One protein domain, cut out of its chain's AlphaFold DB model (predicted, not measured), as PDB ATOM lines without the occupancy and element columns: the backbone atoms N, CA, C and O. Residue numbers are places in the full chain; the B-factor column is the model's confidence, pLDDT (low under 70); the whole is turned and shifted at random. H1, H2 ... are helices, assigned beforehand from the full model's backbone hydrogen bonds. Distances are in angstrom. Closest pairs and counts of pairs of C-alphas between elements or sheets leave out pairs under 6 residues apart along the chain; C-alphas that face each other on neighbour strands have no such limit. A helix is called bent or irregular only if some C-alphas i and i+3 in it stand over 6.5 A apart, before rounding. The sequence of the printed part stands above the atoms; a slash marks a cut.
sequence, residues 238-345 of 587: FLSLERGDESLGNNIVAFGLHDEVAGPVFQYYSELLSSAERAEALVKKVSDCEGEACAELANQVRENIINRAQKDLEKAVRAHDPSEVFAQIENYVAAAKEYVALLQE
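Overview. This is residues 238 to 345 of the 587 residues of an uncharacterized protein of Candidatus Kaiserbacteria bacterium RIFOXYD1_FULL_42_15 (UniProt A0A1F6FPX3). Three long helices, H5, H3 and H6, lie side by side as an up-and-down bundle, their centres making a triangle. At one end of the bundle the short H4 packs between the first part of H5 and the last residues of H6; toward the other end H2 packs on the last residues of H5, with H1 on H2. The printed part has 108 residues with six named helices, H1 to H6 in chain order, and no named strand; the class is all helix. It is compact, with a radius of gyration of the C-alphas of 15.0 A, and flat, spanning 45 by 27 by 15 A.

Along the chain. The longest helix, H5, has residues 292 to 317 and runs 37.1 A, from C-alpha 292 at (100.845, 92.039, 114.194). H6, residues 322 to 345, runs 32.6 A to C-alpha 345 at (111.200, 76.047, 111.379), with a kink of 36 degrees near residue 329. H3, residues 259 to 277, runs 27.0 A; it is irregular, but only just: C-alphas 260 and 263 are 6.7 A apart. H4 has residues 279 to 287, H2 248 to 255, and H1 238 to 242, beginning at C-alpha 238 at (97.877, 80.968, 86.418).

Arrangement. H5 is the hub, touching four helices. It touches H3 at a shallow tilt of 10 degrees, opposite ways, closest at the C-alphas of Ala 276 and Arg 302, 4.5 A. H5 and H6 form a helical hairpin, closest at the C-alphas of Ala 316 and Val 325, 5.6 A. H3 touches H6, the C-alphas of Val 261 and Phe 326 being closest at 5.8 A. H4 touches H5, whose residues 294 to 302 alone take part, at a steep tilt of 55 degrees, closest at the C-alphas of Glu 280 and Ala 298, 4.7 A. H2 touches residues 314 to 317 of H5 alone, closest at the C-alphas of Phe 255 and Val 317, 5.4 A. H1 touches H2, closest at the C-alphas of Phe 238 and Gly 249, 6.6 A. H1 and H3 are apart. Every O i to N i+4 pair is within hydrogen-bond range in H2, H4 and H5; the counts are 13 of 15 in H3, 19 of 20 in H6 and 0 of 1 in H1, where 2 of 2 O i to N i+3 pairs are within range.

Size, cuts and confidence. The two C-alphas farthest apart, of Gly 291 and Asp 321, are 46.8 A apart. The printed part has no cut, and its five links are tight. Mean pLDDT of the printed part is 78.0; residues 286 to 287 and 326 to 345 are under 70.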
ATOM      1  N   PHE A 238      98.120  79.626  86.948       90.62
ATOM      2  CA  PHE A 238      97.877  80.968  86.418       90.62
ATOM      3  C   PHE A 238      98.074  82.074  87.455       90.62
ATOM      4  O   PHE A 238      98.274  83.221  87.065       90.62
ATOM      5  N   LEU A 239      98.128  81.753  88.751       87.00
ATOM      6  CA  LEU A 239      98.537  82.717  89.773       87.00
ATOM      7  C   LEU A 239      99.954  83.262  89.527       87.00
ATOM      8  O   LEU A 239     100.238  84.404  89.872       87.00
ATOM      9  N   SER A 240     100.829  82.499  88.860       86.88
ATOM     10  CA  SER A 240     102.175  82.968  88.491       86.88
ATOM     11  C   SER A 240     102.160  84.193  87.563       86.88
ATOM     12  O   SER A 240     103.129  84.951  87.518       86.88
ATOM     13  N   LEU A 241     101.042  84.459  86.876       85.44
ATOM     14  CA  LEU A 241     100.862  85.671  86.074       85.44
ATOM     15  C   LEU A 241     100.816  86.955  86.914       85.44
ATOM     16  O   LEU A 241     100.922  88.038  86.345       85.44
ATOM     17  N   GLU A 242     100.691  86.862  88.243       84.06
ATOM     18  CA  GLU A 242     100.819  88.007  89.152       84.06
ATOM     19  C   GLU A 242     102.159  88.726  88.983       84.06
ATOM     20  O   GLU A 242     102.202  89.957  89.009       84.06
ATOM     21  N   ARG A 243     103.248  87.971  88.784       79.56
ATOM     22  CA  ARG A 243     104.616  88.523  88.693       79.56
ATOM     23  C   ARG A 243     105.323  88.168  87.384       79.56
ATOM     24  O   ARG A 243     106.404  88.685  87.120       79.56
ATOM     25  N   GLY A 244     104.727  87.277  86.592       77.44
ATOM     26  CA  GLY A 244     105.233  86.863  85.291       77.44
ATOM     27  C   GLY A 244     104.883  87.851  84.179       77.44
ATOM     28  O   GLY A 244     104.048  88.743  84.329       77.44
ATOM     29  N   ASP A 245     105.518  87.677  83.023       83.62
ATOM     30  CA  ASP A 245     105.112  88.384  81.811       83.62
ATOM     31  C   ASP A 245     103.880  87.734  81.158       83.62
ATOM     32  O   ASP A 245     103.486  86.607  81.464       83.62
ATOM     33  N   GLU A 246     103.270  88.437  80.202       79.12
ATOM     34  CA  GLU A 246     102.086  87.937  79.494       79.12
ATOM     35  C   GLU A 246     102.347  86.647  78.697       79.12
ATOM     36  O   GLU A 246     101.400  85.934  78.361       79.12
ATOM     37  N   SER A 247     103.610  86.328  78.385       89.69
ATOM     38  CA  SER A 247     103.959  85.107  77.654       89.69
ATOM     39  C   SER A 247     103.903  83.864  78.539       89.69
ATOM     40  O   SER A 247     103.687  82.767  78.023       89.69
ATOM     41  N   LEU A 248     104.034  84.026  79.862       90.12
ATOM     42  CA  LEU A 248     104.077  82.918  80.809       90.12
ATOM     43  C   LEU A 248     102.828  82.033  80.728       90.12
ATOM     44  O   LEU A 248     102.956  80.815  80.739       90.12
ATOM     45  N   GLY A 249     101.643  82.620  80.533       89.81
ATOM     46  CA  GLY A 249     100.398  81.855  80.404       89.81
ATOM     47  C   GLY A 249     100.410  80.923  79.192       89.81
ATOM     48  O   GLY A 249      99.996  79.774  79.282       89.81
ATOM     49  N   ASN A 250     100.968  81.378  78.067       90.75
ATOM     50  CA  ASN A 250     101.118  80.530  76.883       90.75
ATOM     51  C   ASN A 250     102.178  79.444  77.093       90.75
ATOM     52  O   ASN A 250     101.990  78.328  76.618       90.75
ATOM     53  N   ASN A 251     103.258  79.748  77.819       92.75
ATOM     54  CA  ASN A 251     104.288  78.761  78.146       92.75
ATOM     55  C   ASN A 251     103.740  77.667  79.073       92.75
ATOM     56  O   ASN A 251     104.029  76.500  78.846       92.75
ATOM     57  N   ILE A 252     102.908  78.018  80.061       93.19
ATOM     58  CA  ILE A 252     102.221  77.055  80.938       93.19
ATOM     59  C   ILE A 252     101.362  76.095  80.113       93.19
ATOM     60  O   ILE A 252     101.497  74.880  80.239       93.19
ATOM     61  N   VAL A 253     100.513  76.634  79.229       91.50
ATOM     62  CA  VAL A 253      99.627  75.815  78.390       91.50
ATOM     63  C   VAL A 253     100.426  74.931  77.432       91.50
ATOM     64  O   VAL A 253     100.112  73.753  77.288       91.50
ATOM     65  N   ALA A 254     101.474  75.472  76.804       91.19
ATOM     66  CA  ALA A 254     102.347  74.709  75.914       91.19
ATOM     67  C   ALA A 254     103.102  73.600  76.660       91.19
ATOM     68  O   ALA A 254     103.179  72.477  76.168       91.19
ATOM     69  N   PHE A 255     103.604  73.892  77.861       91.50
ATOM     70  CA  PHE A 255     104.266  72.914  78.719       91.50
ATOM     71  C   PHE A 255     103.316  71.783  79.131       91.50
ATOM     72  O   PHE A 255     103.716  70.623  79.163       91.50
ATOM     73  N   GLY A 256     102.034  72.095  79.342       91.50
ATOM     74  CA  GLY A 256     100.981  71.114  79.596       91.50
ATOM     75  C   GLY A 256     100.727  70.111  78.463       91.50
ATOM     76  O   GLY A 256      99.956  69.184  78.659       91.50
ATOM     77  N   LEU A 257     101.363  70.238  77.294       90.81
ATOM     78  CA  LEU A 257     101.319  69.205  76.250       90.81
ATOM     79  C   LEU A 257     102.300  68.041  76.513       90.81
ATOM     80  O   LEU A 257     102.372  67.106  75.717       90.81
ATOM     81  N   HIS A 258     103.082  68.111  77.597       89.38
ATOM     82  CA  HIS A 258     104.043  67.090  78.018       89.38
ATOM     83  C   HIS A 258     103.521  66.292  79.223       89.38
ATOM     84  O   HIS A 258     104.050  66.414  80.329       89.38
ATOM     85  N   ASP A 259     102.494  65.468  78.999       84.56
ATOM     86  CA  ASP A 259     101.698  64.781  80.031       84.56
ATOM     87  C   ASP A 259     102.517  64.089  81.136       84.56
ATOM     88  O   ASP A 259     102.166  64.175  82.312       84.56
ATOM     89  N   GLU A 260     103.633  63.439  80.785       85.50
ATOM     90  CA  GLU A 260     104.467  62.694  81.744       85.50
ATOM     91  C   GLU A 260     105.164  63.591  82.781       85.50
ATOM     92  O   GLU A 260     105.428  63.154  83.902       85.50
ATOM     93  N   VAL A 261     105.456  64.847  82.426       86.56
ATOM     94  CA  VAL A 261     106.231  65.777  83.266       86.56
ATOM     95  C   VAL A 261     105.354  66.894  83.824       86.56
ATOM     96  O   VAL A 261     105.536  67.308  84.969       86.56
ATOM     97  N   ALA A 262     104.399  67.389  83.037       90.38
ATOM     98  CA  ALA A 262     103.637  68.579  83.383       90.38
ATOM     99  C   ALA A 262     102.709  68.374  84.585       90.38
ATOM    100  O   ALA A 262     102.672  69.228  85.472       90.38
ATOM    101  N   GLY A 263     102.039  67.220  84.672       91.50
ATOM    102  CA  GLY A 263     101.168  66.884  85.803       91.50
ATOM    103  C   GLY A 263     101.883  67.003  87.157       91.50
ATOM    104  O   GLY A 263     101.445  67.790  87.998       91.50
ATOM    105  N   PRO A 264     103.023  66.313  87.358       87.88
ATOM    106  CA  PRO A 264     103.839  66.455  88.563       87.88
ATOM    107  C   PRO A 264     104.271  67.895  88.888       87.88
ATOM    108  O   PRO A 264     104.259  68.268  90.060       87.88
ATOM    109  N   VAL A 265     104.612  68.730  87.891       87.50
ATOM    110  CA  VAL A 265     104.936  70.160  88.121       87.50
ATOM    111  C   VAL A 265     103.740  70.927  88.648       87.50
ATOM    112  O   VAL A 265     103.871  71.716  89.582       87.50
ATOM    113  N   PHE A 266     102.583  70.754  88.017       92.50
ATOM    114  CA  PHE A 266     101.393  71.519  88.368       92.50
ATOM    115  C   PHE A 266     100.865  71.110  89.736       92.50
ATOM    116  O   PHE A 266     100.550  71.980  90.548       92.50
ATOM    117  N   GLN A 267     100.890  69.811  90.041       89.62
ATOM    118  CA  GLN A 267     100.597  69.316  91.380       89.62
ATOM    119  C   GLN A 267     101.572  69.906  92.413       89.62
ATOM    120  O   GLN A 267     101.140  70.442  93.430       89.62
ATOM    121  N   TYR A 268     102.880  69.887  92.132       85.12
ATOM    122  CA  TYR A 268     103.902  70.500  92.988       85.12
ATOM    123  C   TYR A 268     103.624  71.985  93.266       85.12
ATOM    124  O   TYR A 268     103.655  72.438  94.413       85.12
ATOM    125  N   TYR A 269     103.316  72.744  92.216       88.06
ATOM    126  CA  TYR A 269     102.996  74.158  92.328       88.06
ATOM    127  C   TYR A 269     101.729  74.386  93.174       88.06
ATOM    128  O   TYR A 269     101.727  75.232  94.070       88.06
ATOM    129  N   SER A 270     100.680  73.588  92.955       89.50
ATOM    130  CA  SER A 270      99.425  73.624  93.724       89.50
ATOM    131  C   SER A 270      99.634  73.299  95.212       89.50
ATOM    132  O   SER A 270      99.069  73.962  96.090       89.50
ATOM    133  N   GLU A 271     100.497  72.330  95.532       84.25
ATOM    134  CA  GLU A 271     100.858  71.981  96.912       84.25
ATOM    135  C   GLU A 271     101.603  73.122  97.623       84.25
ATOM    136  O   GLU A 271     101.348  73.395  98.805       84.25
ATOM    137  N   LEU A 272     102.491  73.826  96.912       82.88
ATOM    138  CA  LEU A 272     103.163  75.014  97.435       82.88
ATOM    139  C   LEU A 272     102.178  76.151  97.702       82.88
ATOM    140  O   LEU A 272     102.205  76.719  98.793       82.88
ATOM    141  N   LEU A 273     101.264  76.444  96.774       87.25
ATOM    142  CA  LEU A 273     100.234  77.463  96.994       87.25
ATOM    143  C   LEU A 273      99.334  77.125  98.185       87.25
ATOM    144  O   LEU A 273      99.142  77.954  99.070       87.25
ATOM    145  N   SER A 274      98.898  75.870  98.289       85.50
ATOM    146  CA  SER A 274      98.126  75.385  99.443       85.50
ATOM    147  C   SER A 274      98.910  75.494 100.758       85.50
ATOM    148  O   SER A 274      98.343  75.594 101.847       85.50
ATOM    149  N   SER A 275     100.240  75.425 100.701       80.44
ATOM    150  CA  SER A 275     101.104  75.636 101.866       80.44
ATOM    151  C   SER A 275     101.259  77.121 102.194       80.44
ATOM    152  O   SER A 275     101.285  77.469 103.372       80.44
ATOM    153  N   ALA A 276     101.269  77.991 101.182       83.69
ATOM    154  CA  ALA A 276     101.283  79.442 101.346       83.69
ATOM    155  C   ALA A 276      99.983  79.949 101.982       83.69
ATOM    156  O   ALA A 276     100.028  80.763 102.899       83.69
ATOM    157  N   GLU A 277      98.832  79.411 101.576       83.81
ATOM    158  CA  GLU A 277      97.528  79.700 102.193       83.81
ATOM    159  C   GLU A 277      97.489  79.293 103.674       83.81
ATOM    160  O   GLU A 277      96.880  79.960 104.505       83.81
ATOM    161  N   ARG A 278      98.201  78.219 104.037       81.75
ATOM    162  CA  ARG A 278      98.309  77.742 105.424       81.75
ATOM    163  C   ARG A 278      99.426  78.414 106.220       81.75
ATOM    164  O   ARG A 278      99.585  78.081 107.394       81.75
ATOM    165  N   ALA A 279     100.186  79.335 105.626       77.50
ATOM    166  CA  ALA A 279     101.337  79.972 106.263       77.50
ATOM    167  C   ALA A 279     100.984  80.591 107.619       77.50
ATOM    168  O   ALA A 279     101.708  80.381 108.584       77.50
ATOM    169  N   GLU A 280      99.851  81.288 107.730       74.75
ATOM    170  CA  GLU A 280      99.437  81.911 108.990       74.75
ATOM    171  C   GLU A 280      99.132  80.883 110.082       74.75
ATOM    172  O   GLU A 280      99.628  80.999 111.204       74.75
ATOM    173  N   ALA A 281      98.372  79.836 109.753       77.19
ATOM    174  CA  ALA A 281      98.078  78.753 110.687       77.19
ATOM    175  C   ALA A 281      99.352  77.999 111.102       77.19
ATOM    176  O   ALA A 281      99.489  77.613 112.264       77.19
ATOM    177  N   LEU A 282     100.291  77.806 110.170       70.44
ATOM    178  CA  LEU A 282     101.588  77.188 110.435       70.44
ATOM    179  C   LEU A 282     102.439  78.065 111.357       70.44
ATOM    180  O   LEU A 282     102.909  77.580 112.381       70.44
ATOM    181  N   VAL A 283     102.579  79.355 111.054       70.56
ATOM    182  CA  VAL A 283     103.367  80.291 111.864       70.56
ATOM    183  C   VAL A 283     102.797  80.402 113.279       70.56
ATOM    184  O   VAL A 283     103.553  80.217 114.234       70.56
ATOM    185  N   LYS A 284     101.475  80.573 113.438       73.56
ATOM    186  CA  LYS A 284     100.817  80.575 114.759       73.56
ATOM    187  C   LYS A 284     101.076  79.281 115.530       73.56
ATOM    188  O   LYS A 284     101.456  79.325 116.693       73.56
ATOM    189  N   LYS A 285     100.906  78.124 114.878       70.38
ATOM    190  CA  LYS A 285     101.064  76.809 115.518       70.38
ATOM    191  C   LYS A 285     102.493  76.540 115.990       70.38
ATOM    192  O   LYS A 285     102.671  75.841 116.980       70.38
ATOM    193  N   VAL A 286     103.489  76.999 115.238       60.12
ATOM    194  CA  VAL A 286     104.884  76.603 115.463       60.12
ATOM    195  C   VAL A 286     105.634  77.619 116.324       60.12
ATOM    196  O   VAL A 286     106.436  77.228 117.163       60.12
ATOM    197  N   SER A 287     105.372  78.915 116.163       59.75
ATOM    198  CA  SER A 287     106.109  79.958 116.892       59.75
ATOM    199  C   SER A 287     105.395  80.488 118.140       59.75
ATOM    200  O   SER A 287     105.959  81.334 118.831       59.75
ATOM    201  N   ASP A 288     104.177  80.006 118.428       71.31
ATOM    202  CA  ASP A 288     103.322  80.475 119.536       71.31
ATOM    203  C   ASP A 288     103.167  82.016 119.540       71.31
ATOM    204  O   ASP A 288     102.980  82.655 120.578       71.31
ATOM    205  N   CYS A 289     103.306  82.641 118.360       74.12
ATOM    206  CA  CYS A 289     103.207  84.082 118.200       74.12
ATOM    207  C   CYS A 289     101.754  84.538 118.096       74.12
ATOM    208  O   CYS A 289     100.894  83.858 117.538       74.12
ATOM    209  N   GLU A 290     101.497  85.751 118.581       85.31
ATOM    210  CA  GLU A 290     100.213  86.431 118.445       85.31
ATOM    211  C   GLU A 290     100.426  87.882 117.990       85.31
ATOM    212  O   GLU A 290     101.499  88.466 118.162       85.31
ATOM    213  N   GLY A 291      99.386  88.479 117.407       87.81
ATOM    214  CA  GLY A 291      99.377  89.886 117.004       87.81
ATOM    215  C   GLY A 291     100.080  90.189 115.675       87.81
ATOM    216  O   GLY A 291     100.308  89.316 114.840       87.81
ATOM    217  N   GLU A 292     100.392  91.470 115.473       84.75
ATOM    218  CA  GLU A 292     100.845  92.039 114.194       84.75
ATOM    219  C   GLU A 292     102.164  91.433 113.693       84.75
ATOM    220  O   GLU A 292     102.264  91.074 112.524       84.75
ATOM    221  N   ALA A 293     103.137  91.208 114.581       75.12
ATOM    222  CA  ALA A 293     104.413  90.585 114.218       75.12
ATOM    223  C   ALA A 293     104.235  89.154 113.675       75.12
ATOM    224  O   ALA A 293     104.961  88.725 112.780       75.12
ATOM    225  N   CYS A 294     103.246  88.422 114.195       78.12
ATOM    226  CA  CYS A 294     102.914  87.076 113.740       78.12
ATOM    227  C   CYS A 294     102.300  87.096 112.334       78.12
ATOM    228  O   CYS A 294     102.664  86.290 111.480       78.12
ATOM    229  N   ALA A 295     101.409  88.058 112.081       81.25
ATOM    230  CA  ALA A 295     100.808  88.272 110.769       81.25
ATOM    231  C   ALA A 295     101.845  88.736 109.730       81.25
ATOM    232  O   ALA A 295     101.831  88.271 108.591       81.25
ATOM    233  N   GLU A 296     102.777  89.613 110.115       79.88
ATOM    234  CA  GLU A 296     103.872  90.053 109.248       79.88
ATOM    235  C   GLU A 296     104.783  88.879 108.872       79.88
ATOM    236  O   GLU A 296     105.064  88.665 107.692       79.88
ATOM    237  N   LEU A 297     105.172  88.064 109.854       74.88
ATOM    238  CA  LEU A 297     105.972  86.868 109.626       74.88
ATOM    239  C   LEU A 297     105.243  85.857 108.733       74.88
ATOM    240  O   LEU A 297     105.811  85.391 107.748       74.88
ATOM    241  N   ALA A 298     103.973  85.561 109.022       79.12
ATOM    242  CA  ALA A 298     103.134  84.704 108.188       79.12
ATOM    243  C   ALA A 298     103.058  85.195 106.739       79.12
ATOM    244  O   ALA A 298     103.152  84.394 105.809       79.12
ATOM    245  N   ASN A 299     102.952  86.508 106.535       80.94
ATOM    246  CA  ASN A 299     102.973  87.099 105.206       80.94
ATOM    247  C   ASN A 299     104.335  86.964 104.524       80.94
ATOM    248  O   ASN A 299     104.373  86.571 103.364       80.94
ATOM    249  N   GLN A 300     105.448  87.215 105.215       76.19
ATOM    250  CA  GLN A 300     106.788  87.001 104.650       76.19
ATOM    251  C   GLN A 300     106.986  85.543 104.218       76.19
ATOM    252  O   GLN A 300     107.482  85.267 103.125       76.19
ATOM    253  N   VAL A 301     106.542  84.607 105.057       72.94
ATOM    254  CA  VAL A 301     106.545  83.172 104.778       72.94
ATOM    255  C   VAL A 301     105.713  82.849 103.534       72.94
ATOM    256  O   VAL A 301     106.223  82.238 102.593       72.94
ATOM    257  N   ARG A 302     104.456  83.304 103.499       82.69
ATOM    258  CA  ARG A 302     103.538  83.144 102.363       82.69
ATOM    259  C   ARG A 302     104.161  83.661 101.067       82.69
ATOM    260  O   ARG A 302     104.197  82.943 100.071       82.69
ATOM    261  N   GLU A 303     104.699  84.876 101.093       82.44
ATOM    262  CA  GLU A 303     105.309  85.525  99.933       82.44
ATOM    263  C   GLU A 303     106.547  84.786  99.425       82.44
ATOM    264  O   GLU A 303     106.738  84.647  98.217       82.44
ATOM    265  N   ASN A 304     107.380  84.266 100.322       76.25
ATOM    266  CA  ASN A 304     108.545  83.492  99.922       76.25
ATOM    267  C   ASN A 304     108.163  82.137  99.301       76.25
ATOM    268  O   ASN A 304     108.793  81.743  98.317       76.25
ATOM    269  N   ILE A 305     107.113  81.463  99.804       78.19
ATOM    270  CA  ILE A 305     106.586  80.245  99.160       78.19
ATOM    271  C   ILE A 305     106.124  80.564  97.741       78.19
ATOM    272  O   ILE A 305     106.535  79.887  96.801       78.19
ATOM    273  N   ILE A 306     105.301  81.603  97.580       83.50
ATOM    274  CA  ILE A 306     104.752  81.995  96.275       83.50
ATOM    275  C   ILE A 306     105.887  82.356  95.309       83.50
ATOM    276  O   ILE A 306     105.937  81.835  94.197       83.50
ATOM    277  N   ASN A 307     106.852  83.169  95.751       81.94
ATOM    278  CA  ASN A 307     108.026  83.528  94.952       81.94
ATOM    279  C   ASN A 307     108.814  82.306  94.480       81.94
ATOM    280  O   ASN A 307     109.284  82.261  93.339       81.94
ATOM    281  N   ARG A 308     108.989  81.321  95.364       80.62
ATOM    282  CA  ARG A 308     109.709  80.096  95.036       80.62
ATOM    283  C   ARG A 308     108.923  79.243  94.046       80.62
ATOM    284  O   ARG A 308     109.483  78.874  93.017       80.62
ATOM    285  N   ALA A 309     107.646  78.996  94.334       83.81
ATOM    286  CA  ALA A 309     106.740  78.242  93.474       83.81
ATOM    287  C   ALA A 309     106.747  78.813  92.053       83.81
ATOM    288  O   ALA A 309     106.906  78.080  91.080       83.81
ATOM    289  N   GLN A 310     106.661  80.140  91.939       87.62
ATOM    290  CA  GLN A 310     106.694  80.831  90.660       87.62
ATOM    291  C   GLN A 310     108.030  80.670  89.936       87.62
ATOM    292  O   GLN A 310     108.027  80.328  88.759       87.62
ATOM    293  N   LYS A 311     109.169  80.891  90.605       85.62
ATOM    294  CA  LYS A 311     110.488  80.712  89.975       85.62
ATOM    295  C   LYS A 311     110.686  79.297  89.444       85.62
ATOM    296  O   LYS A 311     111.220  79.129  88.349       85.62
ATOM    297  N   ASP A 312     110.270  78.302  90.219       83.44
ATOM    298  CA  ASP A 312     110.394  76.900  89.831       83.44
ATOM    299  C   ASP A 312     109.478  76.585  88.638       83.44
ATOM    300  O   ASP A 312     109.934  75.977  87.668       83.44
ATOM    301  N   LEU A 313     108.230  77.076  88.648       88.75
ATOM    302  CA  LEU A 313     107.308  76.945  87.516       88.75
ATOM    303  C   LEU A 313     107.840  77.652  86.264       88.75
ATOM    304  O   LEU A 313     107.858  77.056  85.196       88.75
ATOM    305  N   GLU A 314     108.309  78.895  86.374       90.38
ATOM    306  CA  GLU A 314     108.867  79.654  85.248       90.38
ATOM    307  C   GLU A 314     110.066  78.945  84.624       90.38
ATOM    308  O   GLU A 314     110.182  78.880  83.400       90.38
ATOM    309  N   LYS A 315     110.953  78.395  85.460       86.88
ATOM    310  CA  LYS A 315     112.093  77.611  84.992       86.88
ATOM    311  C   LYS A 315     111.633  76.331  84.295       86.88
ATOM    312  O   LYS A 315     112.182  76.002  83.246       86.88
ATOM    313  N   ALA A 316     110.626  75.651  84.840       87.62
ATOM    314  CA  ALA A 316     110.048  74.450  84.250       87.62
ATOM    315  C   ALA A 316     109.432  74.718  82.871       87.62
ATOM    316  O   ALA A 316     109.824  74.097  81.888       87.62
ATOM    317  N   VAL A 317     108.529  75.694  82.768       90.31
ATOM    318  CA  VAL A 317     107.784  75.965  81.526       90.31
ATOM    319  C   VAL A 317     108.629  76.630  80.435       90.31
ATOM    320  O   VAL A 317     108.193  76.711  79.289       90.31
ATOM    321  N   ARG A 318     109.825  77.131  80.771       90.44
ATOM    322  CA  ARG A 318     110.789  77.714  79.816       90.44
ATOM    323  C   ARG A 318     111.932  76.766  79.446       90.44
ATOM    324  O   ARG A 318     112.763  77.126  78.608       90.44
ATOM    325  N   ALA A 319     112.008  75.590  80.064       87.69
ATOM    326  CA  ALA A 319     113.029  74.609  79.733       87.69
ATOM    327  C   ALA A 319     112.856  74.119  78.289       87.69
ATOM    328  O   ALA A 319     111.739  73.912  77.819       87.69
ATOM    329  N   HIS A 320     113.971  73.950  77.575       83.75
ATOM    330  CA  HIS A 320     113.941  73.445  76.198       83.75
ATOM    331  C   HIS A 320     113.643  71.940  76.144       83.75
ATOM    332  O   HIS A 320     113.003  71.491  75.196       83.75
ATOM    333  N   ASP A 321     114.081  71.182  77.155       83.69
ATOM    334  CA  ASP A 321     113.775  69.760  77.317       83.69
ATOM    335  C   ASP A 321     112.959  69.533  78.605       83.69
ATOM    336  O   ASP A 321     113.490  69.688  79.710       83.69
ATOM    337  N   PRO A 322     111.678  69.135  78.496       75.12
ATOM    338  CA  PRO A 322     110.846  68.764  79.640       75.12
ATOM    339  C   PRO A 322     111.468  67.669  80.526       75.12
ATOM    340  O   PRO A 322     111.239  67.645  81.733       75.12
ATOM    341  N   SER A 323     112.298  66.785  79.969       73.19
ATOM    342  CA  SER A 323     112.929  65.682  80.709       73.19
ATOM    343  C   SER A 323     113.953  66.177  81.737       73.19
ATOM    344  O   SER A 323     114.071  65.613  82.827       73.19
ATOM    345  N   GLU A 324     114.663  67.270  81.435       74.88
ATOM    346  CA  GLU A 324     115.567  67.924  82.390       74.88
ATOM    347  C   GLU A 324     114.798  68.524  83.568       74.88
ATOM    348  O   GLU A 324     115.292  68.543  84.699       74.88
ATOM    349  N   VAL A 325     113.568  68.973  83.314       70.12
ATOM    350  CA  VAL A 325     112.671  69.471  84.352       70.12
ATOM    351  C   VAL A 325     112.259  68.331  85.270       70.12
ATOM    352  O   VAL A 325     112.318  68.520  86.473       70.12
ATOM    353  N   PHE A 326     111.948  67.135  84.755       67.31
ATOM    354  CA  PHE A 326     111.584  65.964  85.573       67.31
ATOM    355  C   PHE A 326     112.625  65.614  86.641       67.31
ATOM    356  O   PHE A 326     112.301  65.528  87.826       67.31
ATOM    357  N   ALA A 327     113.898  65.524  86.254       65.75
ATOM    358  CA  ALA A 327     114.987  65.275  87.199       65.75
ATOM    359  C   ALA A 327     115.180  66.428  88.204       65.75
ATOM    360  O   ALA A 327     115.619  66.222  89.338       65.75
ATOM    361  N   GLN A 328     114.856  67.661  87.811       66.19
ATOM    362  CA  GLN A 328     114.878  68.803  88.718       66.19
ATOM    363  C   GLN A 328     113.624  68.879  89.595       66.19
ATOM    364  O   GLN A 328     113.735  69.365  90.708       66.19
ATOM    365  N   ILE A 329     112.471  68.364  89.159       60.84
ATOM    366  CA  ILE A 329     111.207  68.355  89.910       60.84
ATOM    367  C   ILE A 329     111.310  67.464  91.127       60.84
ATOM    368  O   ILE A 329     110.856  67.881  92.180       60.84
ATOM    369  N   GLU A 330     111.948  66.297  91.049       58.38
ATOM    370  CA  GLU A 330     112.194  65.509  92.264       58.38
ATOM    371  C   GLU A 330     113.024  66.306  93.282       58.38
ATOM    372  O   GLU A 330     112.720  66.304  94.476       58.38
ATOM    373  N   ASN A 331     114.003  67.078  92.797       59.38
ATOM    374  CA  ASN A 331     114.780  67.994  93.628       59.38
ATOM    375  C   ASN A 331     113.965  69.216  94.090       59.38
ATOM    376  O   ASN A 331     114.189  69.688  95.198       59.38
ATOM    377  N   TYR A 332     113.012  69.717  93.300       57.50
ATOM    378  CA  TYR A 332     112.128  70.824  93.677       57.50
ATOM    379  C   TYR A 332     111.089  70.380  94.701       57.50
ATOM    380  O   TYR A 332     110.924  71.048  95.708       57.50
ATOM    381  N   VAL A 333     110.452  69.223  94.513       52.53
ATOM    382  CA  VAL A 333     109.534  68.588  95.469       52.53
ATOM    383  C   VAL A 333     110.256  68.302  96.780       52.53
ATOM    384  O   VAL A 333     109.687  68.545  97.844       52.53
ATOM    385  N   ALA A 334     111.504  67.826  96.719       55.22
ATOM    386  CA  ALA A 334     112.360  67.751  97.892       55.22
ATOM    387  C   ALA A 334     112.535  69.154  98.487       55.22
ATOM    388  O   ALA A 334     111.983  69.386  99.554       55.22
ATOM    389  N   ALA A 335     113.150  70.105  97.777       54.06
ATOM    390  CA  ALA A 335     113.450  71.465  98.244       54.06
ATOM    391  C   ALA A 335     112.234  72.257  98.761       54.06
ATOM    392  O   ALA A 335     112.365  73.070  99.664       54.06
ATOM    393  N   ALA A 336     111.034  72.026  98.237       51.00
ATOM    394  CA  ALA A 336     109.790  72.598  98.733       51.00
ATOM    395  C   ALA A 336     109.317  71.938 100.014       51.00
ATOM    396  O   ALA A 336     108.813  72.631 100.884       51.00
ATOM    397  N   LYS A 337     109.470  70.620 100.156       55.56
ATOM    398  CA  LYS A 337     109.293  69.967 101.456       55.56
ATOM    399  C   LYS A 337     110.352  70.463 102.434       55.56
ATOM    400  O   LYS A 337     110.012  70.668 103.590       55.56
ATOM    401  N   GLU A 338     111.578  70.732 101.979       55.97
ATOM    402  CA  GLU A 338     112.624  71.383 102.782       55.97
ATOM    403  C   GLU A 338     112.238  72.817 103.151       55.97
ATOM    404  O   GLU A 338     112.487  73.230 104.273       55.97
ATOM    405  N   TYR A 339     111.575  73.552 102.257       57.34
ATOM    406  CA  TYR A 339     111.133  74.923 102.484       57.34
ATOM    407  C   TYR A 339     109.880  74.993 103.364       57.34
ATOM    408  O   TYR A 339     109.828  75.757 104.312       57.34
ATOM    409  N   VAL A 340     108.875  74.153 103.130       51.94
ATOM    410  CA  VAL A 340     107.716  73.988 104.018       51.94
ATOM    411  C   VAL A 340     108.175  73.490 105.388       51.94
ATOM    412  O   VAL A 340     107.628  73.942 106.390       51.94
ATOM    413  N   ALA A 341     109.207  72.641 105.452       54.28
ATOM    414  CA  ALA A 341     109.878  72.312 106.701       54.28
ATOM    415  C   ALA A 341     110.549  73.557 107.298       54.28
ATOM    416  O   ALA A 341     110.194  73.898 108.411       54.28
ATOM    417  N   LEU A 342     111.365  74.319 106.557       55.12
ATOM    418  CA  LEU A 342     111.966  75.603 106.978       55.12
ATOM    419  C   LEU A 342     110.925  76.605 107.517       55.12
ATOM    420  O   LEU A 342     111.191  77.418 108.396       55.12
ATOM    421  N   LEU A 343     109.699  76.550 107.015       52.50
ATOM    422  CA  LEU A 343     108.593  77.383 107.476       52.50
ATOM    423  C   LEU A 343     107.888  76.826 108.705       52.50
ATOM    424  O   LEU A 343     107.443  77.592 109.558       52.50
ATOM    425  N   GLN A 344     107.872  75.502 108.847       50.06
ATOM    426  CA  GLN A 344     107.709  74.855 110.145       50.06
ATOM    427  C   GLN A 344     108.912  75.137 111.069       50.06
ATOM    428  O   GLN A 344     108.819  74.873 112.257       50.06
ATOM    429  N   GLU A 345     110.012  75.721 110.582       48.47
ATOM    430  CA  GLU A 345     111.200  76.047 111.379       48.47
ATOM    431  C   GLU A 345     111.356  77.491 111.797       48.47
ATOM    432  O   GLU A 345     112.132  77.776 112.705       48.47
TER     433      GLU A 345